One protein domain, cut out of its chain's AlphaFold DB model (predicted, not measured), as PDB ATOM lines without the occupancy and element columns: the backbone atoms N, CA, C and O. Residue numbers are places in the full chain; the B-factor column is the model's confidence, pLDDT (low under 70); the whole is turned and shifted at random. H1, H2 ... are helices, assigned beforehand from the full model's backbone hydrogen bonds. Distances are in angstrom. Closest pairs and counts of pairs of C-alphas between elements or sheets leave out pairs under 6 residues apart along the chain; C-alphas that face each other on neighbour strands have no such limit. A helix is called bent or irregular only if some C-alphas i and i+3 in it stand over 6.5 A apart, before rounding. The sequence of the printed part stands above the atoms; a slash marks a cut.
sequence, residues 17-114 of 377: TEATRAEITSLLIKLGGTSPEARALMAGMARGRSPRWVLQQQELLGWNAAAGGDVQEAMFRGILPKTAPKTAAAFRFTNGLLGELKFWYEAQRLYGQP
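What this domain is: This is residues 17 to 114 of the 377 residues of an uncharacterized protein of Desulfobacca sp. RBG_16_60_12 (UniProt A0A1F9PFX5). An elongated model has H5a, the first arm of a bent helix, in its middle, beside H4 and with the second arm, H5b, folded back along it. H1 crosses H4 and H5a, while the small steep pair H2 and H3 makes one far end and H5b reaches toward the other. The printed part has 98 residues with five named helices, H1 to H5 in chain order, and no named strand: all helix. It is only just loose, close to compact, with a radius of gyration of the C-alphas of 15.2 A, and spans 53 by 30 by 20 A.

Where its parts are: H1, residues 18 to 32, begins at C-alpha 18 (-12.779, 37.155, 57.516) and is 20.4 A long. H2 is residues 35 to 46. H3, residues 51 to 56, is neither bent nor irregular, but only just: C-alphas 51 and 54 are 6.0 A apart. H4, residues 58 to 77, is 28.4 A long. H5, residues 84 to 112, was assigned as one helix by its hydrogen bonds but is bent, with C-alphas 94 and 97 9.4 A apart; its arms are H5a, residues 84 to 94, and H5b, residues 97 to 112, which is 22.1 A long and ends at C-alpha 112 (20.744, 24.489, 62.021).

How they stand to each other: Packing is mostly crossed: of five touching pairs, one is at a shallow tilt. H1 touches H4 with residues 22 to 26 alone, about perpendicular at 82 degrees; the closest C-alphas, of Ala 22 and Ala 66, are 5.6 A apart. H1 touches H5a with residues 26 to 30 alone, at 86 degrees, closest at the C-alphas of Lys 30 and Ala 89, 7.2 A. H2 touches H3 with residues 40 to 45 alone, at a steep tilt of 58 degrees, opposite ways; the closest C-alphas are those of Leu 41 and Val 54, 6.2 A. H4 touches H5a at a steep tilt of 46 degrees, opposite ways, with the C-alphas of Ala 67 and Ala 90 closest at 5.3 A. H5b touches H5a with residues 98 to 104 alone, at a shallow tilt of 29 degrees, opposite ways; the C-alphas of Arg 92 and Glu 100 are closest at 4.9 A. H4 and H5b are apart. Every O i to N i+4 pair is within hydrogen-bond range in H1, H2, H5a and H5b; 15 of 16 are in H4 and 0 of 2 in H3, where 3 of 3 O i to N i+3 pairs are.

The domain as a whole: The C-alphas farthest apart, of Arg 47 and Gln 113, are 53.2 A apart. The printed part has no cut and no long link. Mean pLDDT of the printed part is 74.5, with residues 17 to 42, 44 to 45 and 50 to 63 under 70.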
ATOM      1  N   THR A  17     -16.507  35.427  58.811       46.59
ATOM      2  CA  THR A  17     -16.453  35.969  57.443       46.59
ATOM      3  C   THR A  17     -15.047  36.353  56.997       46.59
ATOM      4  O   THR A  17     -14.708  36.097  55.845       46.59
ATOM      5  N   GLU A  18     -14.177  36.853  57.880       41.75
ATOM      6  CA  GLU A  18     -12.779  37.155  57.516       41.75
ATOM      7  C   GLU A  18     -11.808  36.012  57.813       41.75
ATOM      8  O   GLU A  18     -11.034  35.636  56.933       41.75
ATOM      9  N   ALA A  19     -11.884  35.398  58.999       46.59
ATOM     10  CA  ALA A  19     -11.004  34.287  59.376       46.59
ATOM     11  C   ALA A  19     -11.179  33.076  58.438       46.59
ATOM     12  O   ALA A  19     -10.203  32.473  57.999       46.59
ATOM     13  N   THR A  20     -12.421  32.794  58.037       57.81
ATOM     14  CA  THR A  20     -12.758  31.723  57.089       57.81
ATOM     15  C   THR A  20     -12.269  32.043  55.677       57.81
ATOM     16  O   THR A  20     -11.783  31.160  54.977       57.81
ATOM     17  N   ARG A  21     -12.338  33.312  55.253       50.28
ATOM     18  CA  ARG A  21     -11.865  33.740  53.930       50.28
ATOM     19  C   ARG A  21     -10.345  33.679  53.837       50.28
ATOM     20  O   ARG A  21      -9.848  33.150  52.855       50.28
ATOM     21  N   ALA A  22      -9.617  34.145  54.850       51.12
ATOM     22  CA  ALA A  22      -8.157  34.052  54.892       51.12
ATOM     23  C   ALA A  22      -7.676  32.590  54.871       51.12
ATOM     24  O   ALA A  22      -6.758  32.236  54.130       51.12
ATOM     25  N   GLU A  23      -8.345  31.715  55.623       56.34
ATOM     26  CA  GLU A  23      -8.018  30.292  55.675       56.34
ATOM     27  C   GLU A  23      -8.321  29.571  54.348       56.34
ATOM     28  O   GLU A  23      -7.470  28.834  53.839       56.34
ATOM     29  N   ILE A  24      -9.473  29.857  53.726       57.00
ATOM     30  CA  ILE A  24      -9.844  29.360  52.389       57.00
ATOM     31  C   ILE A  24      -8.894  29.901  51.313       57.00
ATOM     32  O   ILE A  24      -8.419  29.132  50.483       57.00
ATOM     33  N   THR A  25      -8.563  31.194  51.332       54.56
ATOM     34  CA  THR A  25      -7.605  31.809  50.402       54.56
ATOM     35  C   THR A  25      -6.225  31.169  50.540       54.56
ATOM     36  O   THR A  25      -5.613  30.807  49.539       54.56
ATOM     37  N   SER A  26      -5.755  30.934  51.770       54.56
ATOM     38  CA  SER A  26      -4.503  30.211  52.013       54.56
ATOM     39  C   SER A  26      -4.541  28.790  51.438       54.56
ATOM     40  O   SER A  26      -3.562  28.337  50.851       54.56
ATOM     41  N   LEU A  27      -5.663  28.076  51.574       58.16
ATOM     42  CA  LEU A  27      -5.857  26.743  50.988       58.16
ATOM     43  C   LEU A  27      -5.915  26.765  49.454       58.16
ATOM     44  O   LEU A  27      -5.340  25.883  48.819       58.16
ATOM     45  N   LEU A  28      -6.539  27.778  48.854       57.06
ATOM     46  CA  LEU A  28      -6.598  27.955  47.401       57.06
ATOM     47  C   LEU A  28      -5.220  28.252  46.804       57.06
ATOM     48  O   LEU A  28      -4.857  27.625  45.810       57.06
ATOM     49  N   ILE A  29      -4.417  29.104  47.451       59.50
ATOM     50  CA  ILE A  29      -3.019  29.350  47.059       59.50
ATOM     51  C   ILE A  29      -2.196  28.051  47.161       59.50
ATOM     52  O   ILE A  29      -1.400  27.756  46.271       59.50
ATOM     53  N   LYS A  30      -2.407  27.233  48.205       57.84
ATOM     54  CA  LYS A  30      -1.716  25.936  48.381       57.84
ATOM     55  C   LYS A  30      -2.075  24.903  47.311       57.84
ATOM     56  O   LYS A  30      -1.193  24.189  46.849       57.84
ATOM     57  N   LEU A  31      -3.358  24.777  46.971       54.75
ATOM     58  CA  LEU A  31      -3.863  23.733  46.069       54.75
ATOM     59  C   LEU A  31      -3.757  24.131  44.595       54.75
ATOM     60  O   LEU A  31      -3.500  23.289  43.740       54.75
ATOM     61  N   GLY A  32      -3.989  25.406  44.294       51.66
ATOM     62  CA  GLY A  32      -4.047  25.922  42.933       51.66
ATOM     63  C   GLY A  32      -2.795  26.670  42.488       51.66
ATOM     64  O   GLY A  32      -2.700  26.976  41.300       51.66
ATOM     65  N   GLY A  33      -1.862  27.002  43.387       58.25
ATOM     66  CA  GLY A  33      -0.842  28.015  43.107       58.25
ATOM     67  C   GLY A  33      -1.504  29.344  42.735       58.25
ATOM     68  O   GLY A  33      -2.601  29.640  43.192       58.25
ATOM     69  N   THR A  34      -0.895  30.105  41.825       59.19
ATOM     70  CA  THR A  34      -1.545  31.273  41.209       59.19
ATOM     71  C   THR A  34      -2.469  30.891  40.040       59.19
ATOM     72  O   THR A  34      -2.727  31.712  39.163       59.19
ATOM     73  N   SER A  35      -2.910  29.626  39.915       58.53
ATOM     74  CA  SER A  35      -3.671  29.178  38.735       58.53
ATOM     75  C   SER A  35      -5.089  29.749  38.622       58.53
ATOM     76  O   SER A  35      -5.520  29.954  37.484       58.53
ATOM     77  N   PRO A  36      -5.849  30.010  39.707       58.00
ATOM     78  CA  PRO A  36      -7.093  30.776  39.611       58.00
ATOM     79  C   PRO A  36      -6.861  32.197  39.078       58.00
ATOM     80  O   PRO A  36      -7.574  32.650  38.186       58.00
ATOM     81  N   GLU A  37      -5.809  32.858  39.550       60.00
ATOM     82  CA  GLU A  37      -5.383  34.207  39.176       60.00
ATOM     83  C   GLU A  37      -4.882  34.241  37.732       60.00
ATOM     84  O   GLU A  37      -5.253  35.121  36.960       60.00
ATOM     85  N   ALA A  38      -4.089  33.245  37.338       62.16
ATOM     86  CA  ALA A  38      -3.607  33.067  35.978       62.16
ATOM     87  C   ALA A  38      -4.768  32.759  35.030       62.16
ATOM     88  O   ALA A  38      -4.823  33.325  33.946       62.16
ATOM     89  N   ARG A  39      -5.748  31.936  35.430       64.44
ATOM     90  CA  ARG A  39      -6.962  31.703  34.628       64.44
ATOM     91  C   ARG A  39      -7.809  32.964  34.496       64.44
ATOM     92  O   ARG A  39      -8.258  33.260  33.392       64.44
ATOM     93  N   ALA A  40      -7.993  33.726  35.573       63.66
ATOM     94  CA  ALA A  40      -8.704  35.003  35.542       63.66
ATOM     95  C   ALA A  40      -7.981  36.041  34.661       63.66
ATOM     96  O   ALA A  40      -8.623  36.739  33.872       63.66
ATOM     97  N   LEU A  41      -6.646  36.090  34.730       63.06
ATOM     98  CA  LEU A  41      -5.790  36.917  33.881       63.06
ATOM     99  C   LEU A  41      -5.883  36.512  32.413       63.06
ATOM    100  O   LEU A  41      -6.164  37.362  31.575       63.06
ATOM    101  N   MET A  42      -5.723  35.226  32.104       66.25
ATOM    102  CA  MET A  42      -5.791  34.703  30.740       66.25
ATOM    103  C   MET A  42      -7.186  34.893  30.135       66.25
ATOM    104  O   MET A  42      -7.303  35.310  28.985       66.25
ATOM    105  N   ALA A  43      -8.255  34.685  30.911       70.00
ATOM    106  CA  ALA A  43      -9.625  34.956  30.476       70.00
ATOM    107  C   ALA A  43      -9.892  36.458  30.267       70.00
ATOM    108  O   ALA A  43     -10.641  36.828  29.364       70.00
ATOM    109  N   GLY A  44      -9.290  37.333  31.079       68.69
ATOM    110  CA  GLY A  44      -9.364  38.785  30.911       68.69
ATOM    111  C   GLY A  44      -8.599  39.276  29.679       68.69
ATOM    112  O   GLY A  44      -9.145  40.052  28.894       68.69
ATOM    113  N   MET A  45      -7.380  38.776  29.473       66.12
ATOM    114  CA  MET A  45      -6.554  39.046  28.290       66.12
ATOM    115  C   MET A  45      -7.242  38.574  27.007       66.12
ATOM    116  O   MET A  45      -7.287  39.319  26.033       66.12
ATOM    117  N   ALA A  46      -7.869  37.393  27.028       76.38
ATOM    118  CA  ALA A  46      -8.666  36.885  25.909       76.38
ATOM    119  C   ALA A  46      -9.875  37.782  25.568       76.38
ATOM    120  O   ALA A  46     -10.354  37.768  24.440       76.38
ATOM    121  N   ARG A  47     -10.353  38.598  26.521       79.38
ATOM    122  CA  ARG A  47     -11.405  39.612  26.321       79.38
ATOM    123  C   ARG A  47     -10.846  41.018  26.051       79.38
ATOM    124  O   ARG A  47     -11.567  41.997  26.221       79.38
ATOM    125  N   GLY A  48      -9.565  41.138  25.696       75.88
ATOM    126  CA  GLY A  48      -8.911  42.410  25.367       75.88
ATOM    127  C   GLY A  48      -8.607  43.312  26.567       75.88
ATOM    128  O   GLY A  48      -8.300  44.490  26.386       75.88
ATOM    129  N   ARG A  49      -8.697  42.805  27.805       73.00
ATOM    130  CA  ARG A  49      -8.363  43.596  29.000       73.00
ATOM    131  C   ARG A  49      -6.853  43.690  29.162       73.00
ATOM    132  O   ARG A  49      -6.133  42.710  28.980       73.00
ATOM    133  N   SER A  50      -6.376  44.871  29.549       68.38
ATOM    134  CA  SER A  50      -4.954  45.066  29.820       68.38
ATOM    135  C   SER A  50      -4.512  44.206  31.016       68.38
ATOM    136  O   SER A  50      -5.291  44.007  31.951       68.38
ATOM    137  N   PRO A  51      -3.251  43.744  31.060       59.03
ATOM    138  CA  PRO A  51      -2.730  42.985  32.202       59.03
ATOM    139  C   PRO A  51      -2.871  43.736  33.540       59.03
ATOM    140  O   PRO A  51      -2.999  43.128  34.598       59.03
ATOM    141  N   ARG A  52      -2.908  45.076  33.488       60.62
ATOM    142  CA  ARG A  52      -3.082  45.954  34.654       60.62
ATOM    143  C   ARG A  52      -4.482  45.887  35.275       60.62
ATOM    144  O   ARG A  52      -4.613  46.204  36.450       60.62
ATOM    145  N   TRP A  53      -5.504  45.448  34.538       63.84
ATOM    146  CA  TRP A  53      -6.866  45.286  35.066       63.84
ATOM    147  C   TRP A  53      -6.941  44.237  36.188       63.84
ATOM    148  O   TRP A  53      -7.704  44.396  37.136       63.84
ATOM    149  N   VAL A  54      -6.116  43.189  36.122       59.75
ATOM    150  CA  VAL A  54      -6.073  42.145  37.156       59.75
ATOM    151  C   VAL A  54      -5.541  42.688  38.480       59.75
ATOM    152  O   VAL A  54      -6.082  42.372  39.531       59.75
ATOM    153  N   LEU A  55      -4.567  43.600  38.439       57.09
ATOM    154  CA  LEU A  55      -4.058  44.284  39.634       57.09
ATOM    155  C   LEU A  55      -5.100  45.214  40.287       57.09
ATOM    156  O   LEU A  55      -4.929  45.611  41.434       57.09
ATOM    157  N   GLN A  56      -6.180  45.553  39.575       58.16
ATOM    158  CA  GLN A  56      -7.295  46.368  40.073       58.16
ATOM    159  C   GLN A  56      -8.458  45.518  40.614       58.16
ATOM    160  O   GLN A  56      -9.454  46.064  41.090       58.16
ATOM    161  N   GLN A  57      -8.363  44.186  40.546       64.94
ATOM    162  CA  GLN A  57      -9.365  43.292  41.118       64.94
ATOM    163  C   GLN A  57      -9.323  43.375  42.648       64.94
ATOM    164  O   GLN A  57      -8.320  43.031  43.274       64.94
ATOM    165  N   GLN A  58     -10.446  43.758  43.257       64.06
ATOM    166  CA  GLN A  58     -10.595  43.784  44.716       64.06
ATOM    167  C   GLN A  58     -10.310  42.421  45.369       64.06
ATOM    168  O   GLN A  58      -9.847  42.381  46.504       64.06
ATOM    169  N   GLU A  59     -10.544  41.309  44.666       64.56
ATOM    170  CA  GLU A  59     -10.276  39.966  45.191       64.56
ATOM    171  C   GLU A  59      -8.780  39.690  45.371       64.56
ATOM    172  O   GLU A  59      -8.371  39.261  46.445       64.56
ATOM    173  N   LEU A  60      -7.955  40.009  44.371       65.19
ATOM    174  CA  LEU A  60      -6.499  39.854  44.437       65.19
ATOM    175  C   LEU A  60      -5.864  40.758  45.490       65.19
ATOM    176  O   LEU A  60      -4.982  40.325  46.231       65.19
ATOM    177  N   LEU A  61      -6.340  42.001  45.582       68.81
ATOM    178  CA  LEU A  61      -5.919  42.933  46.626       68.81
ATOM    179  C   LEU A  61      -6.327  42.423  48.015       68.81
ATOM    180  O   LEU A  61      -5.524  42.476  48.943       68.81
ATOM    181  N   GLY A  62      -7.532  41.863  48.151       68.00
ATOM    182  CA  GLY A  62      -8.000  41.244  49.392       68.00
ATOM    183  C   GLY A  62      -7.186  40.010  49.791       68.00
ATOM    184  O   GLY A  62      -6.873  39.833  50.965       68.00
ATOM    185  N   TRP A  63      -6.790  39.175  48.828       69.19
ATOM    186  CA  TRP A  63      -5.944  38.006  49.080       69.19
ATOM    187  C   TRP A  63      -4.515  38.398  49.446       69.19
ATOM    188  O   TRP A  63      -3.938  37.810  50.357       69.19
ATOM    189  N   ASN A  64      -3.961  39.421  48.793       75.19
ATOM    190  CA  ASN A  64      -2.648  39.962  49.139       75.19
ATOM    191  C   ASN A  64      -2.650  40.582  50.539       75.19
ATOM    192  O   ASN A  64      -1.734  40.318  51.310       75.19
ATOM    193  N   ALA A  65      -3.711  41.308  50.900       75.81
ATOM    194  CA  ALA A  65      -3.882  41.836  52.248       75.81
ATOM    195  C   ALA A  65      -3.975  40.717  53.301       75.81
ATOM    196  O   ALA A  65      -3.300  40.791  54.325       75.81
ATOM    197  N   ALA A  66      -4.745  39.654  53.035       75.00
ATOM    198  CA  ALA A  66      -4.862  38.510  53.941       75.00
ATOM    199  C   ALA A  66      -3.528  37.759  54.109       75.00
ATOM    200  O   ALA A  66      -3.091  37.519  55.233       75.00
ATOM    201  N   ALA A  67      -2.835  37.450  53.007       79.19
ATOM    202  CA  ALA A  67      -1.512  36.824  53.049       79.19
ATOM    203  C   ALA A  67      -0.467  37.731  53.724       79.19
ATOM    204  O   ALA A  67       0.395  37.248  54.454       79.19
ATOM    205  N   GLY A  68      -0.568  39.049  53.526       82.19
ATOM    206  CA  GLY A  68       0.257  40.044  54.206       82.19
ATOM    207  C   GLY A  68       0.029  40.053  55.717       82.19
ATOM    208  O   GLY A  68       0.994  40.141  56.473       82.19
ATOM    209  N   GLY A  69      -1.221  39.897  56.163       81.38
ATOM    210  CA  GLY A  69      -1.564  39.705  57.572       81.38
ATOM    211  C   GLY A  69      -0.928  38.443  58.160       81.38
ATOM    212  O   GLY A  69      -0.270  38.530  59.195       81.38
ATOM    213  N   ASP A  70      -1.030  37.307  57.460       81.44
ATOM    214  CA  ASP A  70      -0.394  36.037  57.857       81.44
ATOM    215  C   ASP A  70       1.137  36.181  57.980       81.44
ATOM    216  O   ASP A  70       1.733  35.684  58.937       81.44
ATOM    217  N   VAL A  71       1.785  36.883  57.041       87.25
ATOM    218  CA  VAL A  71       3.232  37.161  57.075       87.25
ATOM    219  C   VAL A  71       3.603  38.058  58.259       87.25
ATOM    220  O   VAL A  71       4.583  37.783  58.955       87.25
ATOM    221  N   GLN A  72       2.819  39.105  58.522       87.81
ATOM    222  CA  GLN A  72       3.061  39.996  59.657       87.81
ATOM    223  C   GLN A  72       2.839  39.290  60.999       87.81
ATOM    224  O   GLN A  72       3.640  39.481  61.907       87.81
ATOM    225  N   GLU A  73       1.814  38.447  61.152       86.06
ATOM    226  CA  GLU A  73       1.647  37.661  62.382       86.06
ATOM    227  C   GLU A  73       2.776  36.629  62.535       86.06
ATOM    228  O   GLU A  73       3.334  36.480  63.626       86.06
ATOM    229  N   ALA A  74       3.179  35.967  61.444       88.12
ATOM    230  CA  ALA A  74       4.301  35.031  61.453       88.12
ATOM    231  C   ALA A  74       5.621  35.691  61.884       88.12
ATOM    232  O   ALA A  74       6.444  35.030  62.507       88.12
ATOM    233  N   MET A  75       5.811  36.995  61.649       90.62
ATOM    234  CA  MET A  75       6.965  37.741  62.168       90.62
ATOM    235  C   MET A  75       7.049  37.711  63.706       90.62
ATOM    236  O   MET A  75       8.145  37.654  64.255       90.62
ATOM    237  N   PHE A  76       5.906  37.723  64.401       93.94
ATOM    238  CA  PHE A  76       5.834  37.710  65.869       93.94
ATOM    239  C   PHE A  76       5.711  36.307  66.468       93.94
ATOM    240  O   PHE A  76       5.990  36.119  67.649       93.94
ATOM    241  N   ARG A  77       5.289  35.313  65.678       91.56
ATOM    242  CA  ARG A  77       5.267  33.893  66.081       91.56
ATOM    243  C   ARG A  77       6.547  33.150  65.702       91.56
ATOM    244  O   ARG A  77       6.803  32.078  66.244       91.56
ATOM    245  N   GLY A  78       7.323  33.705  64.777       92.25
ATOM    246  CA  GLY A  78       8.479  33.076  64.159       92.25
ATOM    247  C   GLY A  78       8.122  31.951  63.184       92.25
ATOM    248  O   GLY A  78       6.969  31.709  62.822       92.25
ATOM    249  N   ILE A  79       9.157  31.250  62.745       91.75
ATOM    250  CA  ILE A  79       9.108  30.157  61.787       91.75
ATOM    251  C   ILE A  79       8.852  28.854  62.534       91.75
ATOM    252  O   ILE A  79       9.733  28.341  63.212       91.75
ATOM    253  N   LEU A  80       7.668  28.266  62.382       90.81
ATOM    254  CA  LEU A  80       7.343  26.953  62.945       90.81
ATOM    255  C   LEU A  80       7.562  25.851  61.895       90.81
ATOM    256  O   LEU A  80       6.939  25.928  60.835       90.81
ATOM    257  N   PRO A  81       8.324  24.769  62.165       88.75
ATOM    258  CA  PRO A  81       8.603  23.735  61.162       88.75
ATOM    259  C   PRO A  81       7.333  23.099  60.585       88.75
ATOM    260  O   PRO A  81       7.233  22.869  59.385       88.75
ATOM    261  N   LYS A  82       6.317  22.888  61.434       86.50
ATOM    262  CA  LYS A  82       5.031  22.290  61.040       86.50
ATOM    263  C   LYS A  82       4.223  23.160  60.073       86.50
ATOM    264  O   LYS A  82       3.445  22.626  59.292       86.50
ATOM    265  N   THR A  83       4.375  24.483  60.135       86.94
ATOM    266  CA  THR A  83       3.634  25.424  59.277       86.94
ATOM    267  C   THR A  83       4.532  26.136  58.271       86.94
ATOM    268  O   THR A  83       4.022  26.923  57.478       86.94
ATOM    269  N   ALA A  84       5.834  25.843  58.249       88.88
ATOM    270  CA  ALA A  84       6.805  26.526  57.403       88.88
ATOM    271  C   ALA A  84       6.428  26.515  55.910       88.88
ATOM    272  O   ALA A  84       6.482  27.583  55.309       88.88
ATOM    273  N   PRO A  85       5.925  25.410  55.312       87.50
ATOM    274  CA  PRO A  85       5.461  25.437  53.922       87.50
ATOM    275  C   PRO A  85       4.287  26.400  53.680       87.50
ATOM    276  O   PRO A  85       4.237  27.066  52.649       87.50
ATOM    277  N   LYS A  86       3.351  26.518  54.641       83.31
ATOM    278  CA  LYS A  86       2.239  27.486  54.563       83.31
ATOM    279  C   LYS A  86       2.788  28.914  54.583       83.31
ATOM    280  O   LYS A  86       2.391  29.728  53.755       83.31
ATOM    281  N   THR A  87       3.674  29.207  55.528       87.44
ATOM    282  CA  THR A  87       4.244  30.545  55.704       87.44
ATOM    283  C   THR A  87       5.117  30.933  54.507       87.44
ATOM    284  O   THR A  87       4.971  32.035  53.991       87.44
ATOM    285  N   ALA A  88       5.933  30.012  53.986       88.50
ATOM    286  CA  ALA A  88       6.733  30.203  52.776       88.50
ATOM    287  C   ALA A  88       5.876  30.577  51.558       88.50
ATOM    288  O   ALA A  88       6.210  31.513  50.835       88.50
ATOM    289  N   ALA A  89       4.740  29.900  51.360       83.88
ATOM    290  CA  ALA A  89       3.810  30.223  50.280       83.88
ATOM    291  C   ALA A  89       3.205  31.630  50.432       83.88
ATOM    292  O   ALA A  89       3.068  32.344  49.439       83.88
ATOM    293  N   ALA A  90       2.895  32.054  51.663       84.94
ATOM    294  CA  ALA A  90       2.438  33.416  51.934       84.94
ATOM    295  C   ALA A  90       3.531  34.446  51.597       84.94
ATOM    296  O   ALA A  90       3.262  35.366  50.830       84.94
ATOM    297  N   PHE A  91       4.775  34.228  52.046       86.56
ATOM    298  CA  PHE A  91       5.930  35.056  51.668       86.56
ATOM    299  C   PHE A  91       6.155  35.093  50.155       86.56
ATOM    300  O   PHE A  91       6.445  36.151  49.605       86.56
ATOM    301  N   ARG A  92       5.998  33.968  49.450       84.00
ATOM    302  CA  ARG A  92       6.088  33.935  47.986       84.00
ATOM    303  C   ARG A  92       5.017  34.811  47.342       84.00
ATOM    304  O   ARG A  92       5.300  35.523  46.383       84.00
ATOM    305  N   PHE A  93       3.792  34.753  47.855       80.38
ATOM    306  CA  PHE A  93       2.663  35.504  47.319       80.38
ATOM    307  C   PHE A  93       2.801  37.016  47.551       80.38
ATOM    308  O   PHE A  93       2.467  37.809  46.674       80.38
ATOM    309  N   THR A  94       3.322  37.426  48.710       82.56
ATOM    310  CA  THR A  94       3.441  38.842  49.097       82.56
ATOM    311  C   THR A  94       4.770  39.474  48.691       82.56
ATOM    312  O   THR A  94       4.807  40.642  48.317       82.56
ATOM    313  N   ASN A  95       5.867  38.717  48.756       84.62
ATOM    314  CA  ASN A  95       7.244  39.193  48.584       84.62
ATOM    315  C   ASN A  95       7.977  38.512  47.412       84.62
ATOM    316  O   ASN A  95       9.167  38.756  47.197       84.62
ATOM    317  N   GLY A  96       7.289  37.666  46.640       83.25
ATOM    318  CA  GLY A  96       7.857  36.958  45.496       83.25
ATOM    319  C   GLY A  96       8.841  35.853  45.883       83.25
ATOM    320  O   GLY A  96       9.035  35.518  47.052       83.25
ATOM    321  N   LEU A  97       9.516  35.299  44.873       81.50
ATOM    322  CA  LEU A  97      10.487  34.213  45.053       81.50
ATOM    323  C   LEU A  97      11.635  34.596  46.002       81.50
ATOM    324  O   LEU A  97      12.091  33.767  46.783       81.50
ATOM    325  N   LEU A  98      12.084  35.854  45.969       86.94
ATOM    326  CA  LEU A  98      13.139  36.336  46.864       86.94
ATOM    327  C   LEU A  98      12.697  36.326  48.332       86.94
ATOM    328  O   LEU A  98      13.504  36.007  49.200       86.94
ATOM    329  N   GLY A  99      11.432  36.647  48.618       88.00
ATOM    330  CA  GLY A  99      10.882  36.564  49.971       88.00
ATOM    331  C   GLY A  99      10.831  35.131  50.492       88.00
ATOM    332  O   GLY A  99      11.247  34.871  51.617       88.00
ATOM    333  N   GLU A 100      10.397  34.193  49.649       89.88
ATOM    334  CA  GLU A 100      10.402  32.764  49.973       89.88
ATOM    335  C   GLU A 100      11.824  32.229  50.217       89.88
ATOM    336  O   GLU A 100      12.060  31.524  51.197       89.88
ATOM    337  N   LEU A 101      12.790  32.596  49.368       89.94
ATOM    338  CA  LEU A 101      14.193  32.198  49.540       89.94
ATOM    339  C   LEU A 101      14.779  32.731  50.852       89.94
ATOM    340  O   LEU A 101      15.420  31.976  51.580       89.94
ATOM    341  N   LYS A 102      14.523  34.004  51.185       91.38
ATOM    342  CA  LYS A 102      14.931  34.590  52.471       91.38
ATOM    343  C   LYS A 102      14.292  33.860  53.652       91.38
ATOM    344  O   LYS A 102      14.984  33.559  54.617       91.38
ATOM    345  N   PHE A 103      13.002  33.530  53.563       92.56
ATOM    346  CA  PHE A 103      12.307  32.765  54.596       92.56
ATOM    347  C   PHE A 103      12.980  31.408  54.853       92.56
ATOM    348  O   PHE A 103      13.264  31.075  56.003       92.56
ATOM    349  N   TRP A 104      13.278  30.637  53.802       92.94
ATOM    350  CA  TRP A 104      13.929  29.331  53.955       92.94
ATOM    351  C   TRP A 104      15.378  29.437  54.430       92.94
ATOM    352  O   TRP A 104      15.807  28.609  55.232       92.94
ATOM    353  N   TYR A 105      16.105  30.466  53.993       93.00
ATOM    354  CA  TYR A 105      17.444  30.760  54.496       93.00
ATOM    355  C   TYR A 105      17.430  31.020  56.009       93.00
ATOM    356  O   TYR A 105      18.182  30.386  56.750       93.00
ATOM    357  N   GLU A 106      16.523  31.876  56.490       91.06
ATOM    358  CA  GLU A 106      16.374  32.139  57.925       91.06
ATOM    359  C   GLU A 106      15.916  30.898  58.695       91.06
ATOM    360  O   GLU A 106      16.455  30.609  59.762       91.06
ATOM    361  N   ALA A 107      14.982  30.117  58.144       92.12
ATOM    362  CA  ALA A 107      14.549  28.859  58.747       92.12
ATOM    363  C   ALA A 107      15.729  27.892  58.932       92.12
ATOM    364  O   ALA A 107      15.905  27.317  60.007       92.12
ATOM    365  N   GLN A 108      16.563  27.736  57.902       91.62
ATOM    366  CA  GLN A 108      17.745  26.882  57.956       91.62
ATOM    367  C   GLN A 108      18.769  27.402  58.968       91.62
ATOM    368  O   GLN A 108      19.285  26.616  59.761       91.62
ATOM    369  N   ARG A 109      19.043  28.712  58.976       90.38
ATOM    370  CA  ARG A 109      19.971  29.341  59.927       90.38
ATOM    371  C   ARG A 109      19.521  29.114  61.367       90.38
ATOM    372  O   ARG A 109      20.325  28.742  62.217       90.38
ATOM    373  N   LEU A 110      18.231  29.300  61.620       90.62
ATOM    374  CA  LEU A 110      17.646  29.188  62.944       90.62
ATOM    375  C   LEU A 110      17.667  27.754  63.483       90.62
ATOM    376  O   LEU A 110      18.032  27.530  64.634       90.62
ATOM    377  N   TYR A 111      17.266  26.786  62.658       90.56
ATOM    378  CA  TYR A 111      17.152  25.387  63.075       90.56
ATOM    379  C   TYR A 111      18.438  24.577  62.887       90.56
ATOM    380  O   TYR A 111      18.546  23.485  63.441       90.56
ATOM    381  N   GLY A 112      19.423  25.101  62.154       88.56
ATOM    382  CA  GLY A 112      20.744  24.489  62.021       88.56
ATOM    383  C   GLY A 112      21.584  24.590  63.297       88.56
ATOM    384  O   GLY A 112      22.320  23.658  63.614       88.56
ATOM    385  N   GLN A 113      21.459  25.690  64.047       84.50
ATOM    386  CA  GLN A 113      22.105  25.889  65.351       84.50
ATOM    387  C   GLN A 113      21.125  26.557  66.330       84.50
ATOM    388  O   GLN A 113      21.220  27.760  66.589       84.50
ATOM    389  N   PRO A 114      20.144  25.802  66.855       84.38
ATOM    390  CA  PRO A 114      19.072  26.383  67.647       84.38
ATOM    391  C   PRO A 114      19.593  26.899  68.992       84.38
ATOM    392  O   PRO A 114      20.088  26.134  69.820       84.38
TER     393      PRO A 114